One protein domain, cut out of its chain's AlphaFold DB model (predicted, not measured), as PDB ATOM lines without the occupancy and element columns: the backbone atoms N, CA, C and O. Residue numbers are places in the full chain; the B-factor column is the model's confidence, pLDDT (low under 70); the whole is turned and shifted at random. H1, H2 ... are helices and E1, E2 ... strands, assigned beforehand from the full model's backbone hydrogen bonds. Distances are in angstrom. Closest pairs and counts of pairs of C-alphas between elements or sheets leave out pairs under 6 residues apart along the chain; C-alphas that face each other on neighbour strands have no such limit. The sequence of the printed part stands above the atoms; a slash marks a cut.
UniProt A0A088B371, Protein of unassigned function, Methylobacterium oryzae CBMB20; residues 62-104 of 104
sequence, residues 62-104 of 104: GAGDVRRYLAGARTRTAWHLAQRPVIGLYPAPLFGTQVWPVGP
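What this domain is: This is residues 62 to 104 of the 104 residues of the protein "Protein of unassigned function" of Methylobacterium oryzae CBMB20 (UniProt A0A088B371). Two helices meet at a corner near the end of H1, and a long loop, residues 83 to 97, runs back from H2 past H1 and turns round into the short strand E1. E1 comes near the middle of H1 with its last residue, Trp 100, and residues 86 to 87 of the loop pair with E1 antiparallel. The printed part has 43 residues, with two named helices and one named strand in the order H1, H2, E1; under half of the residues are in named elements, and the class is mostly helix. The whole is compact, with a radius of gyration of the C-alphas of 10.1 A, and spans 28 by 20 by 15 A.

How they stand to each other: H1, residues 62 to 72, and H2, residues 76 to 82, touch, their closest C-alphas being those of Leu 70 and Ala 78, 5.1 A apart. They run opposite ways at a steep tilt of 68 degrees, only just short of about perpendicular. E1, residues 98 to 100, pairs with no named strand. Its closest C-alpha to H1 is that of Trp 100, 6.3 A from that of Arg 67. The closest C-alphas of H2 and E1 are those of Ala 82 and Trp 100, 7.3 A apart. In H1 and H2 every O i to N i+4 pair is within hydrogen-bond range.

Where its parts are: H1 begins at C-alpha 62 at (-27.275, -39.433, -48.741) and measures 15.4 A from first to last C-alpha. H2 measures 9.9 A and ends at C-alpha 82 at (-34.295, -53.039, -43.580). E1 measures 5.5 A and ends at C-alpha 100 at (-35.175, -46.050, -41.766).

The domain as a whole: The two C-alphas farthest apart are those of Arg 76 and Pro 93, at 28.5 A. The printed part has no cut. The link from H1 to H2 is tight, and that from H2 to E1 is long, with 15 residues. The mean pLDDT of the printed part is 92.7, and residue 104, the chain's last, is under 70.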
ATOM      1  N   GLY A  62     -27.854 -38.145 -49.153       91.38
ATOM      2  CA  GLY A  62     -27.275 -39.433 -48.741       91.38
ATOM      3  C   GLY A  62     -28.228 -40.296 -47.895       91.38
ATOM      4  O   GLY A  62     -28.202 -41.520 -47.987       91.38
ATOM      5  N   ALA A  63     -29.126 -39.680 -47.113       94.38
ATOM      6  CA  ALA A  63     -30.185 -40.406 -46.408       94.38
ATOM      7  C   ALA A  63     -31.235 -40.995 -47.363       94.38
ATOM      8  O   ALA A  63     -31.721 -42.098 -47.120       94.38
ATOM      9  N   GLY A  64     -31.577 -40.275 -48.434       95.12
ATOM     10  CA  GLY A  64     -32.454 -40.758 -49.502       95.12
ATOM     11  C   GLY A  64     -31.864 -41.983 -50.197       95.12
ATOM     12  O   GLY A  64     -32.495 -43.037 -50.209       95.12
ATOM     13  N   ASP A  65     -30.593 -41.912 -50.598       95.56
ATOM     14  CA  ASP A  65     -29.894 -43.045 -51.216       95.56
ATOM     15  C   ASP A  65     -29.881 -44.287 -50.315       95.56
ATOM     16  O   ASP A  65     -30.123 -45.411 -50.770       95.56
ATOM     17  N   VAL A  66     -29.641 -44.100 -49.011       95.88
ATOM     18  CA  VAL A  66     -29.712 -45.187 -48.026       95.88
ATOM     19  C   VAL A  66     -31.131 -45.746 -47.939       95.88
ATOM     20  O   VAL A  66     -31.298 -46.965 -47.982       95.88
ATOM     21  N   ARG A  67     -32.161 -44.895 -47.863       95.94
ATOM     22  CA  ARG A  67     -33.566 -45.335 -47.837       95.94
ATOM     23  C   ARG A  67     -33.927 -46.128 -49.086       95.94
ATOM     24  O   ARG A  67     -34.505 -47.201 -48.952       95.94
ATOM     25  N   ARG A  68     -33.536 -45.671 -50.276       95.31
ATOM     26  CA  ARG A  68     -33.754 -46.380 -51.546       95.31
ATOM     27  C   ARG A  68     -33.044 -47.733 -51.564       95.31
ATOM     28  O   ARG A  68     -33.635 -48.742 -51.951       95.31
ATOM     29  N   TYR A  69     -31.798 -47.783 -51.097       95.62
ATOM     30  CA  TYR A  69     -31.042 -49.027 -50.967       95.62
ATOM     31  C   TYR A  69     -31.716 -50.030 -50.010       95.62
ATOM     32  O   TYR A  69     -31.794 -51.220 -50.331       95.62
ATOM     33  N   LEU A  70     -32.228 -49.561 -48.867       96.31
ATOM     34  CA  LEU A  70     -32.923 -50.394 -47.880       96.31
ATOM     35  C   LEU A  70     -34.299 -50.845 -48.378       96.31
ATOM     36  O   LEU A  70     -34.592 -52.037 -48.322       96.31
ATOM     37  N   ALA A  71     -35.092 -49.933 -48.946       95.25
ATOM     38  CA  ALA A  71     -36.403 -50.221 -49.523       95.25
ATOM     39  C   ALA A  71     -36.321 -51.257 -50.648       95.25
ATOM     40  O   ALA A  71     -37.157 -52.152 -50.737       95.25
ATOM     41  N   GLY A  72     -35.285 -51.175 -51.488       94.06
ATOM     42  CA  GLY A  72     -35.070 -52.151 -52.549       94.06
ATOM     43  C   GLY A  72     -34.697 -53.545 -52.038       94.06
ATOM     44  O   GLY A  72     -34.899 -54.512 -52.768       94.06
ATOM     45  N   ALA A  73     -34.103 -53.657 -50.840       93.00
ATOM     46  CA  ALA A  73     -33.695 -54.908 -50.183       93.00
ATOM     47  C   ALA A  73     -32.969 -55.933 -51.091       93.00
ATOM     48  O   ALA A  73     -32.951 -57.131 -50.812       93.00
ATOM     49  N   ARG A  74     -32.313 -55.477 -52.171       93.94
ATOM     50  CA  ARG A  74     -31.807 -56.338 -53.266       93.94
ATOM     51  C   ARG A  74     -30.575 -57.165 -52.896       93.94
ATOM     52  O   ARG A  74     -30.095 -57.963 -53.693       93.94
ATOM     53  N   THR A  75     -30.010 -56.932 -51.716       92.94
ATOM     54  CA  THR A  75     -28.856 -57.671 -51.198       92.94
ATOM     55  C   THR A  75     -29.180 -58.192 -49.810       92.94
ATOM     56  O   THR A  75     -29.944 -57.559 -49.086       92.94
ATOM     57  N   ARG A  76     -28.547 -59.293 -49.395       92.69
ATOM     58  CA  ARG A  76     -28.753 -59.861 -48.054       92.69
ATOM     59  C   ARG A  76     -28.486 -58.844 -46.938       92.69
ATOM     60  O   ARG A  76     -29.240 -58.787 -45.975       92.69
ATOM     61  N   THR A  77     -27.465 -57.998 -47.097       92.06
ATOM     62  CA  THR A  77     -27.196 -56.873 -46.189       92.06
ATOM     63  C   THR A  77     -28.367 -55.895 -46.142       92.06
ATOM     64  O   THR A  77     -28.840 -55.583 -45.058       92.06
ATOM     65  N   ALA A  78     -28.853 -55.428 -47.297       94.69
ATOM     66  CA  ALA A  78     -29.990 -54.507 -47.359       94.69
ATOM     67  C   ALA A  78     -31.232 -55.111 -46.696       94.69
ATOM     68  O   ALA A  78     -31.868 -54.451 -45.886       94.69
ATOM     69  N   TRP A  79     -31.519 -56.383 -46.982       95.88
ATOM     70  CA  TRP A  79     -32.650 -57.107 -46.409       95.88
ATOM     71  C   TRP A  79     -32.571 -57.215 -44.881       95.88
ATOM     72  O   TRP A  79     -33.564 -56.965 -44.205       95.88
ATOM     73  N   HIS A  80     -31.404 -57.548 -44.318       93.50
ATOM     74  CA  HIS A  80     -31.224 -57.603 -42.862       93.50
ATOM     75  C   HIS A  80     -31.309 -56.222 -42.206       93.50
ATOM     76  O   HIS A  80     -31.926 -56.087 -41.153       93.50
ATOM     77  N   LEU A  81     -30.713 -55.197 -42.823       93.88
ATOM     78  CA  LEU A  81     -30.762 -53.832 -42.299       93.88
ATOM     79  C   LEU A  81     -32.176 -53.250 -42.355       93.88
ATOM     80  O   LEU A  81     -32.597 -52.596 -41.410       93.88
ATOM     81  N   ALA A  82     -32.936 -53.542 -43.412       95.38
ATOM     82  CA  ALA A  82     -34.295 -53.039 -43.580       95.38
ATOM     83  C   ALA A  82     -35.286 -53.568 -42.522       95.38
ATOM     84  O   ALA A  82     -36.346 -52.973 -42.337       95.38
ATOM     85  N   GLN A  83     -34.949 -54.648 -41.809       94.12
ATOM     86  CA  GLN A  83     -35.768 -55.224 -40.732       94.12
ATOM     87  C   GLN A  83     -35.617 -54.508 -39.385       94.12
ATOM     88  O   GLN A  83     -36.289 -54.874 -38.421       94.12
ATOM     89  N   ARG A  84     -34.704 -53.540 -39.275       91.88
ATOM     90  CA  ARG A  84     -34.409 -52.840 -38.023       91.88
ATOM     91  C   ARG A  84     -34.372 -51.328 -38.248       91.88
ATOM     92  O   ARG A  84     -34.092 -50.888 -39.363       91.88
ATOM     93  N   PRO A  85     -34.615 -50.522 -37.201       93.44
ATOM     94  CA  PRO A  85     -34.378 -49.091 -37.282       93.44
ATOM     95  C   PRO A  85     -32.912 -48.788 -37.614       93.44
ATOM     96  O   PRO A  85     -32.002 -49.337 -36.990       93.44
ATOM     97  N   VAL A  86     -32.686 -47.894 -38.576       95.00
ATOM     98  CA  VAL A  86     -31.366 -47.336 -38.889       95.00
ATOM     99  C   VAL A  86     -31.334 -45.906 -38.381       95.00
ATOM    100  O   VAL A  86     -32.109 -45.064 -38.837       95.00
ATOM    101  N   ILE A  87     -30.435 -45.644 -37.438       95.38
ATOM    102  CA  ILE A  87     -30.262 -44.334 -36.809       95.38
ATOM    103  C   ILE A  87     -29.082 -43.613 -37.461       95.38
ATOM    104  O   ILE A  87     -28.024 -44.204 -37.681       95.38
ATOM    105  N   GLY A  88     -29.260 -42.334 -37.788       96.12
ATOM    106  CA  GLY A  88     -28.208 -41.501 -38.351       96.12
ATOM    107  C   GLY A  88     -27.125 -41.192 -37.318       96.12
ATOM    108  O   GLY A  88     -27.418 -40.794 -36.193       96.12
ATOM    109  N   LEU A  89     -25.862 -41.363 -37.708       95.50
ATOM    110  CA  LEU A  89     -24.691 -40.969 -36.909       95.50
ATOM    111  C   LEU A  89     -23.940 -39.782 -37.527       95.50
ATOM    112  O   LEU A  89     -23.290 -39.012 -36.831       95.50
ATOM    113  N   TYR A  90     -24.010 -39.640 -38.846       94.81
ATOM    114  CA  TYR A  90     -23.374 -38.564 -39.592       94.81
ATOM    115  C   TYR A  90     -24.094 -38.404 -40.944       94.81
ATOM    116  O   TYR A  90     -24.552 -39.414 -41.488       94.81
ATOM    117  N   PRO A  91     -24.175 -37.191 -41.525       94.06
ATOM    118  CA  PRO A  91     -23.728 -35.896 -40.994       94.06
ATOM    119  C   PRO A  91     -24.494 -35.436 -39.749       94.06
ATOM    120  O   PRO A  91     -25.545 -35.982 -39.427       94.06
ATOM    121  N   ALA A  92     -23.962 -34.424 -39.054       95.44
ATOM    122  CA  ALA A  92     -24.531 -33.894 -37.809       95.44
ATOM    123  C   ALA A  92     -26.050 -33.602 -37.865       95.44
ATOM    124  O   ALA A  92     -26.730 -33.959 -36.907       95.44
ATOM    125  N   PRO A  93     -26.628 -33.070 -38.968       94.12
ATOM    126  CA  PRO A  93     -28.078 -32.867 -39.069       94.12
ATOM    127  C   PRO A  93     -28.921 -34.150 -39.016       94.12
ATOM    128  O   PRO A  93     -30.124 -34.076 -38.795       94.12
ATOM    129  N   LEU A  94     -28.318 -35.322 -39.242       94.00
ATOM    130  CA  LEU A  94     -28.988 -36.622 -39.160       94.00
ATOM    131  C   LEU A  94     -28.709 -37.356 -37.848       94.00
ATOM    132  O   LEU A  94     -29.281 -38.427 -37.632       94.00
ATOM    133  N   PHE A  95     -27.837 -36.828 -36.989       96.31
ATOM    134  CA  PHE A  95     -27.450 -37.513 -35.765       96.31
ATOM    135  C   PHE A  95     -28.668 -37.788 -34.873       96.31
ATOM    136  O   PHE A  95     -29.451 -36.889 -34.576       96.31
ATOM    137  N   GLY A  96     -28.844 -39.046 -34.469       94.88
ATOM    138  CA  GLY A  96     -29.955 -39.489 -33.623       94.88
ATOM    139  C   GLY A  96     -31.307 -39.589 -34.336       94.88
ATOM    140  O   GLY A  96     -32.265 -40.078 -33.743       94.88
ATOM    141  N   THR A  97     -31.405 -39.181 -35.604       94.88
ATOM    142  CA  THR A  97     -32.648 -39.296 -36.380       94.88
ATOM    143  C   THR A  97     -32.835 -40.713 -36.912       94.88
ATOM    144  O   THR A  97     -31.869 -41.389 -37.273       94.88
ATOM    145  N   GLN A  98     -34.083 -41.171 -37.009       95.62
ATOM    146  CA  GLN A  98     -34.391 -42.428 -37.687       95.62
ATOM    147  C   GLN A  98     -34.353 -42.218 -39.208       95.62
ATOM    148  O   GLN A  98     -35.216 -41.565 -39.793       95.62
ATOM    149  N   VAL A  99     -33.340 -42.783 -39.866       95.44
ATOM    150  CA  VAL A  99     -33.201 -42.766 -41.330       95.44
ATOM    151  C   VAL A  99     -34.131 -43.797 -41.969       95.44
ATOM    152  O   VAL A  99     -34.695 -43.522 -43.029       95.44
ATOM    153  N   TRP A 100     -34.308 -44.956 -41.323       96.12
ATOM    154  CA  TRP A 100     -35.175 -46.050 -41.766       96.12
ATOM    155  C   TRP A 100     -35.840 -46.768 -40.577       96.12
ATOM    156  O   TRP A 100     -35.175 -46.922 -39.554       96.12
ATOM    157  N   PRO A 101     -37.087 -47.263 -40.701       93.06
ATOM    158  CA  PRO A 101     -38.045 -46.899 -41.747       93.06
ATOM    159  C   PRO A 101     -38.383 -45.406 -41.667       93.06
ATOM    160  O   PRO A 101     -38.186 -44.778 -40.626       93.06
ATOM    161  N   VAL A 102     -38.856 -44.820 -42.766       84.06
ATOM    162  CA  VAL A 102     -39.449 -43.479 -42.691       84.06
ATOM    163  C   VAL A 102     -40.694 -43.620 -41.814       84.06
ATOM    164  O   VAL A 102     -41.473 -44.550 -42.028       84.06
ATOM    165  N   GLY A 103     -40.813 -42.799 -40.766       70.31
ATOM    166  CA  GLY A 103     -41.998 -42.819 -39.906       70.31
ATOM    167  C   GLY A 103     -43.281 -42.600 -40.724       70.31
ATOM    168  O   GLY A 103     -43.184 -42.088 -41.842       70.31
ATOM    169  N   PRO A 104     -44.450 -43.020 -40.206       48.84
ATOM    170  CA  PRO A 104     -45.734 -42.677 -40.813       48.84
ATOM    171  C   PRO A 104     -45.935 -41.160 -40.922       48.84
ATOM    172  O   PRO A 104     -45.353 -40.419 -40.093       48.84
TER     173      PRO A 104